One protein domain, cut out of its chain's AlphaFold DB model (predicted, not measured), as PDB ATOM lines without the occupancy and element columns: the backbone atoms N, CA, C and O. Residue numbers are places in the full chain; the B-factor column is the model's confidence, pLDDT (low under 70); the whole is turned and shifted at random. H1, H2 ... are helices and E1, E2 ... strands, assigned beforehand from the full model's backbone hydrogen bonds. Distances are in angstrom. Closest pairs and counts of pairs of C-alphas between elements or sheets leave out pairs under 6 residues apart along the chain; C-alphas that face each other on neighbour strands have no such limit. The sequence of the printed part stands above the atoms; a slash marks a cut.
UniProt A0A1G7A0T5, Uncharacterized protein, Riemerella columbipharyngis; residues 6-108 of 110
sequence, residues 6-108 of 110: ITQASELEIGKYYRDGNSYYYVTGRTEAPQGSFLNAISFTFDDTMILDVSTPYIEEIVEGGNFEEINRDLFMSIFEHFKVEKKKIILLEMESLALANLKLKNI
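Overview. This is residues 6 to 108 of the 110 residues of an uncharacterized protein of Riemerella columbipharyngis (UniProt A0A1G7A0T5). A strongly twisted antiparallel sheet, order E4 E3 E2 E1 E5, has the first part of one long helix, H1, across one face; residues 92 to 108 stick out as an arm. The 103 printed residues hold E1 to E5, then H1: mixed class, loose, radius of gyration of the C-alphas 17.2 A, spans 56 by 35 by 21 A.

Arrangement. E1, residues 17 to 20, E2, 23 to 33, E3, 36 to 45, and E4, 60 to 62, form a meander, successive antiparallel hairpins. Within hydrogen-bond range are N 18 and O 25, 2.8 A, N 31 and O 38, 2.9 A, and N 62 and O 39, 2.8 A. E5, residues 69 to 71, is antiparallel to E1, with N 19 and O 69 2.9 A apart. H1, residues 73 to 106, is on the sheet in two layers, height 7.9 A, across the strands; the closest C-alphas of E2 and H1, Tyr 24 and Phe 76, are 7.2 A apart. In H1 every O i to N i+4 pair is within hydrogen-bond range.

Along the chain. E1 begins at C-alpha 17 (275.764, 204.966, 327.239). E2 spans 24.4 A and bends by 78 degrees at residue 26; E3 spans 24.6 A. H1, 48.4 A, ends at C-alpha 106 (257.592, 208.092, 371.035).

Size, cuts and confidence. The printed part has no cut. The E3 to E4 link is long; pLDDT is under 70 at residues 50 and 53 to 58.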
ATOM      1  N   ILE A   6     270.576 196.944 319.727       86.00
ATOM      2  CA  ILE A   6     271.347 195.976 320.507       86.00
ATOM      3  C   ILE A   6     270.368 195.222 321.400       86.00
ATOM      4  O   ILE A   6     269.649 195.836 322.182       86.00
ATOM      5  N   THR A   7     270.312 193.897 321.266       85.19
ATOM      6  CA  THR A   7     269.338 193.084 322.013       85.19
ATOM      7  C   THR A   7     269.945 192.194 323.083       85.19
ATOM      8  O   THR A   7     269.218 191.590 323.864       85.19
ATOM      9  N   GLN A   8     271.272 192.099 323.129       84.56
ATOM     10  CA  GLN A   8     271.988 191.293 324.109       84.56
ATOM     11  C   GLN A   8     272.888 192.188 324.956       84.56
ATOM     12  O   GLN A   8     273.665 192.969 324.412       84.56
ATOM     13  N   ALA A   9     272.831 192.035 326.281       84.12
ATOM     14  CA  ALA A   9     273.712 192.758 327.198       84.12
ATOM     15  C   ALA A   9     275.199 192.531 326.879       84.12
ATOM     16  O   ALA A   9     276.012 193.437 327.006       84.12
ATOM     17  N   SER A  10     275.563 191.340 326.395       83.88
ATOM     18  CA  SER A  10     276.932 190.991 325.994       83.88
ATOM     19  C   SER A  10     277.510 191.874 324.879       83.88
ATOM     20  O   SER A  10     278.732 191.972 324.777       83.88
ATOM     21  N   GLU A  11     276.661 192.502 324.064       88.50
ATOM     22  CA  GLU A  11     277.051 193.415 322.983       88.50
ATOM     23  C   GLU A  11     277.263 194.859 323.460       88.50
ATOM     24  O   GLU A  11     277.710 195.698 322.678       88.50
ATOM     25  N   LEU A  12     276.934 195.174 324.716       90.81
ATOM     26  CA  LEU A  12     277.177 196.494 325.283       90.81
ATOM     27  C   LEU A  12     278.661 196.656 325.633       90.81
ATOM     28  O   LEU A  12     279.323 195.748 326.144       90.81
ATOM     29  N   GLU A  13     279.183 197.848 325.372       92.75
ATOM     30  CA  GLU A  13     280.592 198.177 325.544       92.75
ATOM     31  C   GLU A  13     280.813 199.011 326.811       92.75
ATOM     32  O   GLU A  13     280.057 199.932 327.125       92.75
ATOM     33  N   ILE A  14     281.898 198.715 327.528       94.31
ATOM     34  CA  ILE A  14     282.329 199.500 328.690       94.31
ATOM     35  C   ILE A  14     282.678 200.925 328.238       94.31
ATOM     36  O   ILE A  14     283.370 201.122 327.240       94.31
ATOM     37  N   GLY A  15     282.221 201.924 328.992       95.38
ATOM     38  CA  GLY A  15     282.427 203.338 328.680       95.38
ATOM     39  C   GLY A  15     281.378 203.933 327.735       95.38
ATOM     40  O   GLY A  15     281.493 205.105 327.372       95.38
ATOM     41  N   LYS A  16     280.360 203.159 327.341       95.88
ATOM     42  CA  LYS A  16     279.246 203.618 326.503       95.88
ATOM     43  C   LYS A  16     277.966 203.843 327.304       95.88
ATOM     44  O   LYS A  16     277.818 203.384 328.438       95.88
ATOM     45  N   TYR A  17     277.051 204.579 326.678       95.19
ATOM     46  CA  TYR A  17     275.764 204.966 327.239       95.19
ATOM     47  C   TYR A  17     274.644 204.355 326.410       95.19
ATOM     48  O   TYR A  17     274.674 204.422 325.180       95.19
ATOM     49  N   TYR A  18     273.639 203.813 327.082       94.31
ATOM     50  CA  TYR A  18     272.514 203.151 326.443       94.31
ATOM     51  C   TYR A  18     271.199 203.578 327.080       94.31
ATOM     52  O   TYR A  18     271.159 203.993 328.239       94.31
ATOM     53  N   ARG A  19     270.119 203.446 326.316       92.75
ATOM     54  CA  ARG A  19     268.755 203.459 326.838       92.75
ATOM     55  C   ARG A  19     268.024 202.187 326.439       92.75
ATOM     56  O   ARG A  19     268.250 201.687 325.339       92.75
ATOM     57  N   ASP A  20     267.132 201.723 327.297       91.94
ATOM     58  CA  ASP A  20     266.130 200.708 326.980       91.94
ATOM     59  C   ASP A  20     264.780 201.184 327.526       91.94
ATOM     60  O   ASP A  20     264.577 201.259 328.738       91.94
ATOM     61  N   GLY A  21     263.890 201.626 326.637       90.75
ATOM     62  CA  GLY A  21     262.673 202.337 327.036       90.75
ATOM     63  C   GLY A  21     262.985 203.587 327.873       90.75
ATOM     64  O   GLY A  21     263.656 204.505 327.394       90.75
ATOM     65  N   ASN A  22     262.496 203.604 329.116       90.75
ATOM     66  CA  ASN A  22     262.713 204.681 330.091       90.75
ATOM     67  C   ASN A  22     263.877 204.404 331.061       90.75
ATOM     68  O   ASN A  22     264.091 205.178 331.998       90.75
ATOM     69  N   SER A  23     264.619 203.318 330.848       90.69
ATOM     70  CA  SER A  23     265.828 202.984 331.595       90.69
ATOM     71  C   SER A  23     267.066 203.500 330.874       90.69
ATOM     72  O   SER A  23     267.176 203.412 329.649       90.69
ATOM     73  N   TYR A  24     268.021 204.013 331.638       92.56
ATOM     74  CA  TYR A  24     269.263 204.587 331.134       92.56
ATOM     75  C   TYR A  24     270.448 203.922 331.816       92.56
ATOM     76  O   TYR A  24     270.429 203.717 333.025       92.56
ATOM     77  N   TYR A  25     271.494 203.637 331.044       93.19
ATOM     78  CA  TYR A  25     272.644 202.856 331.490       93.19
ATOM     79  C   TYR A  25     273.949 203.509 331.045       93.19
ATOM     80  O   TYR A  25     274.133 203.814 329.868       93.19
ATOM     81  N   TYR A  26     274.887 203.670 331.972       94.88
ATOM     82  CA  TYR A  26     276.295 203.917 331.676       94.88
ATOM     83  C   TYR A  26     277.107 202.701 332.111       94.88
ATOM     84  O   TYR A  26     277.241 202.452 333.309       94.88
ATOM     85  N   VAL A  27     277.642 201.944 331.152       94.00
ATOM     86  CA  VAL A  27     278.355 200.689 331.431       94.00
ATOM     87  C   VAL A  27     279.737 201.002 331.996       94.00
ATOM     88  O   VAL A  27     280.593 201.566 331.313       94.00
ATOM     89  N   THR A  28     279.967 200.632 333.253       93.69
ATOM     90  CA  THR A  28     281.180 200.970 334.012       93.69
ATOM     91  C   THR A  28     282.207 199.851 334.035       93.69
ATOM     92  O   THR A  28     283.395 200.118 334.216       93.69
ATOM     93  N   GLY A  29     281.785 198.602 333.847       90.38
ATOM     94  CA  GLY A  29     282.694 197.470 333.916       90.38
ATOM     95  C   GLY A  29     282.009 196.133 333.694       90.38
ATOM     96  O   GLY A  29     280.860 196.061 333.266       90.38
ATOM     97  N   ARG A  30     282.748 195.072 334.003       88.81
ATOM     98  CA  ARG A  30     282.305 193.687 333.887       88.81
ATOM     99  C   ARG A  30     282.721 192.935 335.144       88.81
ATOM    100  O   ARG A  30     283.874 193.038 335.560       88.81
ATOM    101  N   THR A  31     281.781 192.212 335.732       84.62
ATOM    102  CA  THR A  31     282.022 191.331 336.873       84.62
ATOM    103  C   THR A  31     281.994 189.896 336.380       84.62
ATOM    104  O   THR A  31     281.008 189.452 335.796       84.62
ATOM    105  N   GLU A  32     283.080 189.167 336.621       83.50
ATOM    106  CA  GLU A  32     283.149 187.729 336.373       83.50
ATOM    107  C   GLU A  32     282.648 186.980 337.610       83.50
ATOM    108  O   GLU A  32     283.163 187.179 338.713       83.50
ATOM    109  N   ALA A  33     281.665 186.100 337.434       78.81
ATOM    110  CA  ALA A  33     281.142 185.236 338.483       78.81
ATOM    111  C   ALA A  33     281.088 183.773 338.005       78.81
ATOM    112  O   ALA A  33     281.027 183.504 336.806       78.81
ATOM    113  N   PRO A  34     281.044 182.790 338.924       80.25
ATOM    114  CA  PRO A  34     280.905 181.376 338.554       80.25
ATOM    115  C   PRO A  34     279.649 181.076 337.720       80.25
ATOM    116  O   PRO A  34     279.629 180.118 336.955       80.25
ATOM    117  N   GLN A  35     278.612 181.902 337.884       76.56
ATOM    118  CA  GLN A  35     277.325 181.800 337.193       76.56
ATOM    119  C   GLN A  35     277.367 182.407 335.775       76.56
ATOM    120  O   GLN A  35     276.431 182.214 335.004       76.56
ATOM    121  N   GLY A  36     278.407 183.183 335.446       73.88
ATOM    122  CA  GLY A  36     278.487 183.975 334.221       73.88
ATOM    123  C   GLY A  36     279.167 185.331 334.418       73.88
ATOM    124  O   GLY A  36     279.540 185.714 335.524       73.88
ATOM    125  N   SER A  37     279.333 186.050 333.312       77.25
ATOM    126  CA  SER A  37     279.900 187.398 333.275       77.25
ATOM    127  C   SER A  37     278.784 188.413 333.055       77.25
ATOM    128  O   SER A  37     278.028 188.284 332.088       77.25
ATOM    129  N   PHE A  38     278.697 189.425 333.915       85.06
ATOM    130  CA  PHE A  38     277.649 190.448 333.871       85.06
ATOM    131  C   PHE A  38     278.257 191.842 333.733       85.06
ATOM    132  O   PHE A  38     279.379 192.094 334.183       85.06
ATOM    133  N   LEU A  39     277.535 192.755 333.086       88.62
ATOM    134  CA  LEU A  39     277.981 194.139 332.949       88.62
ATOM    135  C   LEU A  39     277.483 194.976 334.115       88.62
ATOM    136  O   LEU A  39     276.295 194.972 334.409       88.62
ATOM    137  N   ASN A  40     278.380 195.744 334.720       89.75
ATOM    138  CA  ASN A  40     278.001 196.733 335.719       89.75
ATOM    139  C   ASN A  40     277.647 198.034 335.013       89.75
ATOM    140  O   ASN A  40     278.405 198.502 334.156       89.75
ATOM    141  N   ALA A  41     276.552 198.661 335.418       91.50
ATOM    142  CA  ALA A  41     276.173 199.976 334.938       91.50
ATOM    143  C   ALA A  41     275.753 200.893 336.080       91.50
ATOM    144  O   ALA A  41     275.169 200.449 337.062       91.50
ATOM    145  N   ILE A  42     276.026 202.189 335.928       91.44
ATOM    146  CA  ILE A  42     275.224 203.202 336.614       91.44
ATOM    147  C   ILE A  42     273.910 203.272 335.852       91.44
ATOM    148  O   ILE A  42     273.931 203.586 334.658       91.44
ATOM    149  N   SER A  43     272.802 202.986 336.526       90.81
ATOM    150  CA  SER A  43     271.485 203.000 335.905       90.81
ATOM    151  C   SER A  43     270.457 203.782 336.707       90.81
ATOM    152  O   SER A  43     270.641 204.113 337.881       90.81
ATOM    153  N   PHE A  44     269.402 204.169 336.002       89.31
ATOM    154  CA  PHE A  44     268.197 204.752 336.563       89.31
ATOM    155  C   PHE A  44     267.049 204.568 335.571       89.31
ATOM    156  O   PHE A  44     267.257 204.586 334.354       89.31
ATOM    157  N   THR A  45     265.836 204.449 336.098       89.31
ATOM    158  CA  THR A  45     264.621 204.246 335.304       89.31
ATOM    159  C   THR A  45     263.547 205.217 335.749       89.31
ATOM    160  O   THR A  45     263.376 205.484 336.940       89.31
ATOM    161  N   PHE A  46     262.822 205.744 334.774       85.38
ATOM    162  CA  PHE A  46     261.597 206.486 335.015       85.38
ATOM    163  C   PHE A  46     260.385 205.627 334.670       85.38
ATOM    164  O   PHE A  46     260.449 204.775 333.783       85.38
ATOM    165  N   ASP A  47     259.271 205.876 335.344       82.25
ATOM    166  CA  ASP A  47     257.986 205.335 334.926       82.25
ATOM    167  C   ASP A  47     257.459 206.038 333.659       82.25
ATOM    168  O   ASP A  47     258.063 206.976 333.125       82.25
ATOM    169  N   ASP A  48     256.304 205.592 333.167       77.12
ATOM    170  CA  ASP A  48     255.666 206.156 331.970       77.12
ATOM    171  C   ASP A  48     255.253 207.631 332.126       77.12
ATOM    172  O   ASP A  48     254.993 208.318 331.136       77.12
ATOM    173  N   THR A  49     255.204 208.141 333.359       73.75
ATOM    174  CA  THR A  49     254.918 209.543 333.685       73.75
ATOM    175  C   THR A  49     256.178 210.370 333.945       73.75
ATOM    176  O   THR A  49     256.076 211.535 334.332       73.75
ATOM    177  N   MET A  50     257.359 209.802 333.677       67.06
ATOM    178  CA  MET A  50     258.669 210.399 333.946       67.06
ATOM    179  C   MET A  50     258.923 210.673 335.435       67.06
ATOM    180  O   MET A  50     259.753 211.512 335.788       67.06
ATOM    181  N   ILE A  51     258.232 209.960 336.325       73.00
ATOM    182  CA  ILE A  51     258.522 209.966 337.757       73.00
ATOM    183  C   ILE A  51     259.576 208.898 338.024       73.00
ATOM    184  O   ILE A  51     259.595 207.829 337.415       73.00
ATOM    185  N   LEU A  52     260.507 209.217 338.916       71.12
ATOM    186  CA  LEU A  52     261.589 208.314 339.259       71.12
ATOM    187  C   LEU A  52     261.061 207.030 339.911       71.12
ATOM    188  O   LEU A  52     260.442 207.095 340.975       71.12
ATOM    189  N   ASP A  53     261.411 205.873 339.347       68.25
ATOM    190  CA  ASP A  53     261.244 204.601 340.041       68.25
ATOM    191  C   ASP A  53     262.300 204.487 341.151       68.25
ATOM    192  O   ASP A  53     263.502 204.323 340.925       68.25
ATOM    193  N   VAL A  54     261.840 204.612 342.392       56.84
ATOM    194  CA  VAL A  54     262.680 204.621 343.595       56.84
ATOM    195  C   VAL A  54     263.326 203.279 343.912       56.84
ATOM    196  O   VAL A  54     264.264 203.266 344.714       56.84
ATOM    197  N   SER A  55     262.849 202.195 343.294       60.81
ATOM    198  CA  SER A  55     263.392 200.844 343.444       60.81
ATOM    199  C   SER A  55     264.639 200.596 342.589       60.81
ATOM    200  O   SER A  55     265.305 199.575 342.762       60.81
ATOM    201  N   THR A  56     264.984 201.538 341.704       58.31
ATOM    202  CA  THR A  56     266.085 201.363 340.754       58.31
ATOM    203  C   THR A  56     267.449 201.281 341.453       58.31
ATOM    204  O   THR A  56     267.788 202.148 342.273       58.31
ATOM    205  N   PRO A  57     268.260 200.248 341.156       59.91
ATOM    206  CA  PRO A  57     269.619 200.145 341.669       59.91
ATOM    207  C   PRO A  57     270.495 201.255 341.073       59.91
ATOM    208  O   PRO A  57     270.551 201.426 339.866       59.91
ATOM    209  N   TYR A  58     271.248 201.980 341.906       63.62
ATOM    210  CA  TYR A  58     272.245 202.954 341.423       63.62
ATOM    211  C   TYR A  58     273.402 202.301 340.655       63.62
ATOM    212  O   TYR A  58     274.097 202.959 339.881       63.62
ATOM    213  N   ILE A  59     273.643 201.025 340.954       74.69
ATOM    214  CA  ILE A  59     274.588 200.147 340.283       74.69
ATOM    215  C   ILE A  59     273.811 198.875 339.981       74.69
ATOM    216  O   ILE A  59     273.332 198.218 340.904       74.69
ATOM    217  N   GLU A  60     273.681 198.557 338.705       80.75
ATOM    218  CA  GLU A  60     272.918 197.414 338.227       80.75
ATOM    219  C   GLU A  60     273.824 196.459 337.458       80.75
ATOM    220  O   GLU A  60     274.704 196.883 336.702       80.75
ATOM    221  N   GLU A  61     273.591 195.164 337.660       81.38
ATOM    222  CA  GLU A  61     274.128 194.109 336.811       81.38
ATOM    223  C   GLU A  61     273.164 193.897 335.641       81.38
ATOM    224  O   GLU A  61     272.041 193.430 335.819       81.38
ATOM    225  N   ILE A  62     273.594 194.234 334.429       83.44
ATOM    226  CA  ILE A  62     272.814 193.979 333.221       83.44
ATOM    227  C   ILE A  62     273.023 192.510 332.842       83.44
ATOM    228  O   ILE A  62     274.063 192.142 332.283       83.44
ATOM    229  N   VAL A  63     272.040 191.672 333.184       72.25
ATOM    230  CA  VAL A  63     272.092 190.211 332.992       72.25
ATOM    231  C   VAL A  63     271.161 189.696 331.886       72.25
ATOM    232  O   VAL A  63     271.371 188.592 331.386       72.25
ATOM    233  N   GLU A  64     270.172 190.491 331.463       74.44
ATOM    234  CA  GLU A  64     269.154 190.095 330.476       74.44
ATOM    235  C   GLU A  64     269.255 190.864 329.148       74.44
ATOM    236  O   GLU A  64     269.941 191.879 329.020       74.44
ATOM    237  N   GLY A  65     268.584 190.336 328.120       77.44
ATOM    238  CA  GLY A  65     268.419 191.027 326.845       77.44
ATOM    239  C   GLY A  65     267.421 192.180 326.953       77.44
ATOM    240  O   GLY A  65     266.456 192.102 327.705       77.44
ATOM    241  N   GLY A  66     267.638 193.228 326.165       84.94
ATOM    242  CA  GLY A  66     266.825 194.446 326.162       84.94
ATOM    243  C   GLY A  66     266.607 194.972 324.750       84.94
ATOM    244  O   GLY A  66     266.954 194.312 323.773       84.94
ATOM    245  N   ASN A  67     266.046 196.167 324.600       90.38
ATOM    246  CA  ASN A  67     266.044 196.892 323.326       90.38
ATOM    247  C   ASN A  67     266.980 198.098 323.414       90.38
ATOM    248  O   ASN A  67     266.564 199.241 323.231       90.38
ATOM    249  N   PHE A  68     268.257 197.824 323.674       92.31
ATOM    250  CA  PHE A  68     269.251 198.855 323.903       92.31
ATOM    251  C   PHE A  68     269.522 199.681 322.645       92.31
ATOM    252  O   PHE A  68     269.802 199.168 321.552       92.31
ATOM    253  N   GLU A  69     269.511 200.993 322.837       93.94
ATOM    254  CA  GLU A  69     269.947 201.982 321.863       93.94
ATOM    255  C   GLU A  69     271.124 202.764 322.448       93.94
ATOM    256  O   GLU A  69     271.015 203.324 323.540       93.94
ATOM    257  N   GLU A  70     272.251 202.815 321.730       94.62
ATOM    258  CA  GLU A  70     273.377 203.673 322.120       94.62
ATOM    259  C   GLU A  70     272.950 205.143 322.043       94.62
ATOM    260  O   GLU A  70     272.427 205.611 321.027       94.62
ATOM    261  N   ILE A  71     273.201 205.875 323.125       95.19
ATOM    262  CA  ILE A  71     272.967 207.313 323.228       95.19
ATOM    263  C   ILE A  71     274.291 208.039 323.448       95.19
ATOM    264  O   ILE A  71     275.300 207.452 323.835       95.19
ATOM    265  N   ASN A  72     274.307 209.345 323.196       95.88
ATOM    266  CA  ASN A  72     275.484 210.146 323.503       95.88
ATOM    267  C   ASN A  72     275.533 210.516 324.996       95.88
ATOM    268  O   ASN A  72     274.527 210.496 325.713       95.88
ATOM    269  N   ARG A  73     276.733 210.891 325.446       96.12
ATOM    270  CA  ARG A  73     276.989 211.329 326.819       96.12
ATOM    271  C   ARG A  73     276.106 212.506 327.226       96.12
ATOM    272  O   ARG A  73     275.611 212.523 328.344       96.12
ATOM    273  N   ASP A  74     275.929 213.487 326.348       96.88
ATOM    274  CA  ASP A  74     275.222 214.725 326.692       96.88
ATOM    275  C   ASP A  74     273.739 214.468 326.983       96.88
ATOM    276  O   ASP A  74     273.205 214.997 327.958       96.88
ATOM    277  N   LEU A  75     273.101 213.581 326.212       95.12
ATOM    278  CA  LEU A  75     271.744 213.116 326.474       95.12
ATOM    279  C   LEU A  75     271.688 212.399 327.821       95.12
ATOM    280  O   LEU A  75     270.899 212.797 328.673       95.12
ATOM    281  N   PHE A  76     272.560 211.415 328.055       95.06
ATOM    282  CA  PHE A  76     272.600 210.699 329.333       95.06
ATOM    283  C   PHE A  76     272.760 211.656 330.521       95.06
ATOM    284  O   PHE A  76     271.992 211.590 331.475       95.06
ATOM    285  N   MET A  77     273.710 212.592 330.445       95.44
ATOM    286  CA  MET A  77     273.963 213.563 331.509       95.44
ATOM    287  C   MET A  77     272.769 214.491 331.735       95.44
ATOM    288  O   MET A  77     272.435 214.764 332.884       95.44
ATOM    289  N   SER A  78     272.099 214.945 330.671       94.56
ATOM    290  CA  SER A  78     270.914 215.801 330.802       94.56
ATOM    291  C   SER A  78     269.781 215.107 331.565       94.56
ATOM    292  O   SER A  78     269.175 215.708 332.453       94.56
ATOM    293  N   ILE A  79     269.552 213.820 331.289       92.31
ATOM    294  CA  ILE A  79     268.543 213.029 331.990       92.31
ATOM    295  C   ILE A  79     269.018 212.688 333.411       92.31
ATOM    296  O   ILE A  79     268.234 212.749 334.356       92.31
ATOM    297  N   PHE A  80     270.310 212.414 333.602       91.50
ATOM    298  CA  PHE A  80     270.881 212.149 334.921       91.50
ATOM    299  C   PHE A  80     270.768 213.354 335.870       91.50
ATOM    300  O   PHE A  80     270.512 213.190 337.063       91.50
ATOM    301  N   GLU A  81     270.913 214.585 335.368       91.38
ATOM    302  CA  GLU A  81     270.651 215.790 336.166       91.38
ATOM    303  C   GLU A  81     269.196 215.848 336.644       91.38
ATOM    304  O   GLU A  81     268.944 216.146 337.814       91.38
ATOM    305  N   HIS A  82     268.244 215.500 335.774       88.81
ATOM    306  CA  HIS A  82     266.834 215.414 336.144       88.81
ATOM    307  C   HIS A  82     266.594 214.334 337.212       88.81
ATOM    308  O   HIS A  82     265.997 214.616 338.254       88.81
ATOM    309  N   PHE A  83     267.163 213.140 337.016       88.25
ATOM    310  CA  PHE A  83     267.149 212.049 337.995       88.25
ATOM    311  C   PHE A  83     267.636 212.507 339.378       88.25
ATOM    312  O   PHE A  83     266.971 212.256 340.384       88.25
ATOM    313  N   LYS A  84     268.764 213.230 339.453       87.06
ATOM    314  CA  LYS A  84     269.313 213.714 340.731       87.06
ATOM    315  C   LYS A  84     268.354 214.648 341.463       87.06
ATOM    316  O   LYS A  84     268.260 214.585 342.690       87.06
ATOM    317  N   VAL A  85     267.675 215.533 340.732       89.50
ATOM    318  CA  VAL A  85     266.707 216.472 341.313       89.50
ATOM    319  C   VAL A  85     265.529 215.713 341.916       89.50
ATOM    320  O   VAL A  85     265.194 215.951 343.078       89.50
ATOM    321  N   GLU A  86     264.947 214.772 341.172       86.56
ATOM    322  CA  GLU A  86     263.819 213.971 341.653       86.56
ATOM    323  C   GLU A  86     264.222 213.067 342.824       86.56
ATOM    324  O   GLU A  86     263.573 213.088 343.872       86.56
ATOM    325  N   LYS A  87     265.366 212.373 342.741       84.31
ATOM    326  CA  LYS A  87     265.847 211.523 343.841       84.31
ATOM    327  C   LYS A  87     266.071 212.319 345.124       84.31
ATOM    328  O   LYS A  87     265.714 211.854 346.204       84.31
ATOM    329  N   LYS A  88     266.618 213.536 345.029       87.19
ATOM    330  CA  LYS A  88     266.831 214.399 346.199       87.19
ATOM    331  C   LYS A  88     265.517 214.787 346.880       87.19
ATOM    332  O   LYS A  88     265.472 214.812 348.108       87.19
ATOM    333  N   LYS A  89     264.460 215.075 346.109       88.19
ATOM    334  CA  LYS A  89     263.126 215.367 346.663       88.19
ATOM    335  C   LYS A  89     262.567 214.160 347.415       88.19
ATOM    336  O   LYS A  89     262.059 214.320 348.519       88.19
ATOM    337  N   ILE A  90     262.713 212.968 346.841       85.56
ATOM    338  CA  ILE A  90     262.230 211.720 347.440       85.56
ATOM    339  C   ILE A  90     262.963 211.420 348.749       85.56
ATOM    340  O   ILE A  90     262.310 211.197 349.761       85.56
ATOM    341  N   ILE A  91     264.297 211.502 348.765       86.19
ATOM    342  CA  ILE A  91     265.092 211.280 349.985       86.19
ATOM    343  C   ILE A  91     264.674 212.254 351.096       86.19
ATOM    344  O   ILE A  91     264.544 211.855 352.252       86.19
ATOM    345  N   LEU A  92     264.441 213.529 350.764       90.69
ATOM    346  CA  LEU A  92     263.977 214.510 351.746       90.69
ATOM    347  C   LEU A  92     262.607 214.120 352.324       90.69
ATOM    348  O   LEU A  92     262.438 214.119 353.542       90.69
ATOM    349  N   LEU A  93     261.664 213.728 351.464       89.69
ATOM    350  CA  LEU A  93     260.334 213.280 351.877       89.69
ATOM    351  C   LEU A  93     260.395 212.019 352.756       89.69
ATOM    352  O   LEU A  93     259.669 211.916 353.748       89.69
ATOM    353  N   GLU A  94     261.270 211.068 352.424       89.00
ATOM    354  CA  GLU A  94     261.511 209.857 353.217       89.00
ATOM    355  C   GLU A  94     262.072 210.201 354.602       89.00
ATOM    356  O   GLU A  94     261.593 209.676 355.610       89.00
ATOM    357  N   MET A  95     263.032 211.128 354.677       92.44
ATOM    358  CA  MET A  95     263.590 211.606 355.945       92.44
ATOM    359  C   MET A  95     262.535 212.291 356.823       92.44
ATOM    360  O   MET A  95     262.455 212.010 358.021       92.44
ATOM    361  N   GLU A  96     261.706 213.165 356.246       93.81
ATOM    362  CA  GLU A  96     260.614 213.842 356.958       93.81
ATOM    363  C   GLU A  96     259.557 212.843 357.451       93.81
ATOM    364  O   GLU A  96     259.117 212.902 358.604       93.81
ATOM    365  N   SER A  97     259.202 211.870 356.610       91.38
ATOM    366  CA  SER A  97     258.253 210.806 356.947       91.38
ATOM    367  C   SER A  97     258.776 209.918 358.077       91.38
ATOM    368  O   SER A  97     258.037 209.604 359.015       91.38
ATOM    369  N   LEU A  98     260.066 209.566 358.046       94.12
ATOM    370  CA  LEU A  98     260.729 208.815 359.110       94.12
ATOM    371  C   LEU A  98     260.780 209.613 360.421       94.12
ATOM    372  O   LEU A  98     260.525 209.062 361.495       94.12
ATOM    373  N   ALA A  99     261.065 210.916 360.358       93.19
ATOM    374  CA  ALA A  99     261.035 211.790 361.529       93.19
ATOM    375  C   ALA A  99     259.632 211.845 362.161       93.19
ATOM    376  O   ALA A  99     259.496 211.696 363.379       93.19
ATOM    377  N   LEU A 100     258.581 211.976 361.345       93.56
ATOM    378  CA  LEU A 100     257.195 211.948 361.812       93.56
ATOM    379  C   LEU A 100     256.822 210.594 362.433       93.56
ATOM    380  O   LEU A 100     256.186 210.558 363.488       93.56
ATOM    381  N   ALA A 101     257.224 209.484 361.808       93.44
ATOM    382  CA  ALA A 101     257.001 208.143 362.343       93.44
ATOM    383  C   ALA A 101     257.665 207.972 363.720       93.44
ATOM    384  O   ALA A 101     257.023 207.506 364.661       93.44
ATOM    385  N   ASN A 102     258.904 208.445 363.876       93.00
ATOM    386  CA  ASN A 102     259.622 208.426 365.151       93.00
ATOM    387  C   ASN A 102     258.920 209.244 366.243       93.00
ATOM    388  O   ASN A 102     258.842 208.801 367.390       93.00
ATOM    389  N   LEU A 103     258.389 210.424 365.908       92.88
ATOM    390  CA  LEU A 103     257.605 211.229 366.851       92.88
ATOM    391  C   LEU A 103     256.321 210.510 367.273       92.88
ATOM    392  O   LEU A 103     256.002 210.472 368.460       92.88
ATOM    393  N   LYS A 104     255.603 209.904 366.318       91.06
ATOM    394  CA  LYS A 104     254.385 209.133 366.599       91.06
ATOM    395  C   LYS A 104     254.666 207.954 367.525       91.06
ATOM    396  O   LYS A 104     253.946 207.797 368.503       91.06
ATOM    397  N   LEU A 105     255.726 207.185 367.266       90.31
ATOM    398  CA  LEU A 105     256.123 206.047 368.103       90.31
ATOM    399  C   LEU A 105     256.481 206.470 369.532       90.31
ATOM    400  O   LEU A 105     256.038 205.837 370.484       90.31
ATOM    401  N   LYS A 106     257.231 207.567 369.704       85.12
ATOM    402  CA  LYS A 106     257.592 208.092 371.035       85.12
ATOM    403  C   LYS A 106     256.391 208.599 371.840       85.12
ATOM    404  O   LYS A 106     256.458 208.632 373.064       85.12
ATOM    405  N   ASN A 107     255.313 208.995 371.164       75.50
ATOM    406  CA  ASN A 107     254.089 209.491 371.792       75.50
ATOM    407  C   ASN A 107     253.081 208.380 372.136       75.50
ATOM    408  O   ASN A 107     252.026 208.680 372.697       75.50
ATOM    409  N   ILE A 108     253.386 207.112 371.836       70.75
ATOM    410  CA  ILE A 108     252.594 205.974 372.308       70.75
ATOM    411  C   ILE A 108     252.855 205.817 373.813       70.75
ATOM    412  O   ILE A 108     253.925 205.379 374.227       70.75
TER     413      ILE A 108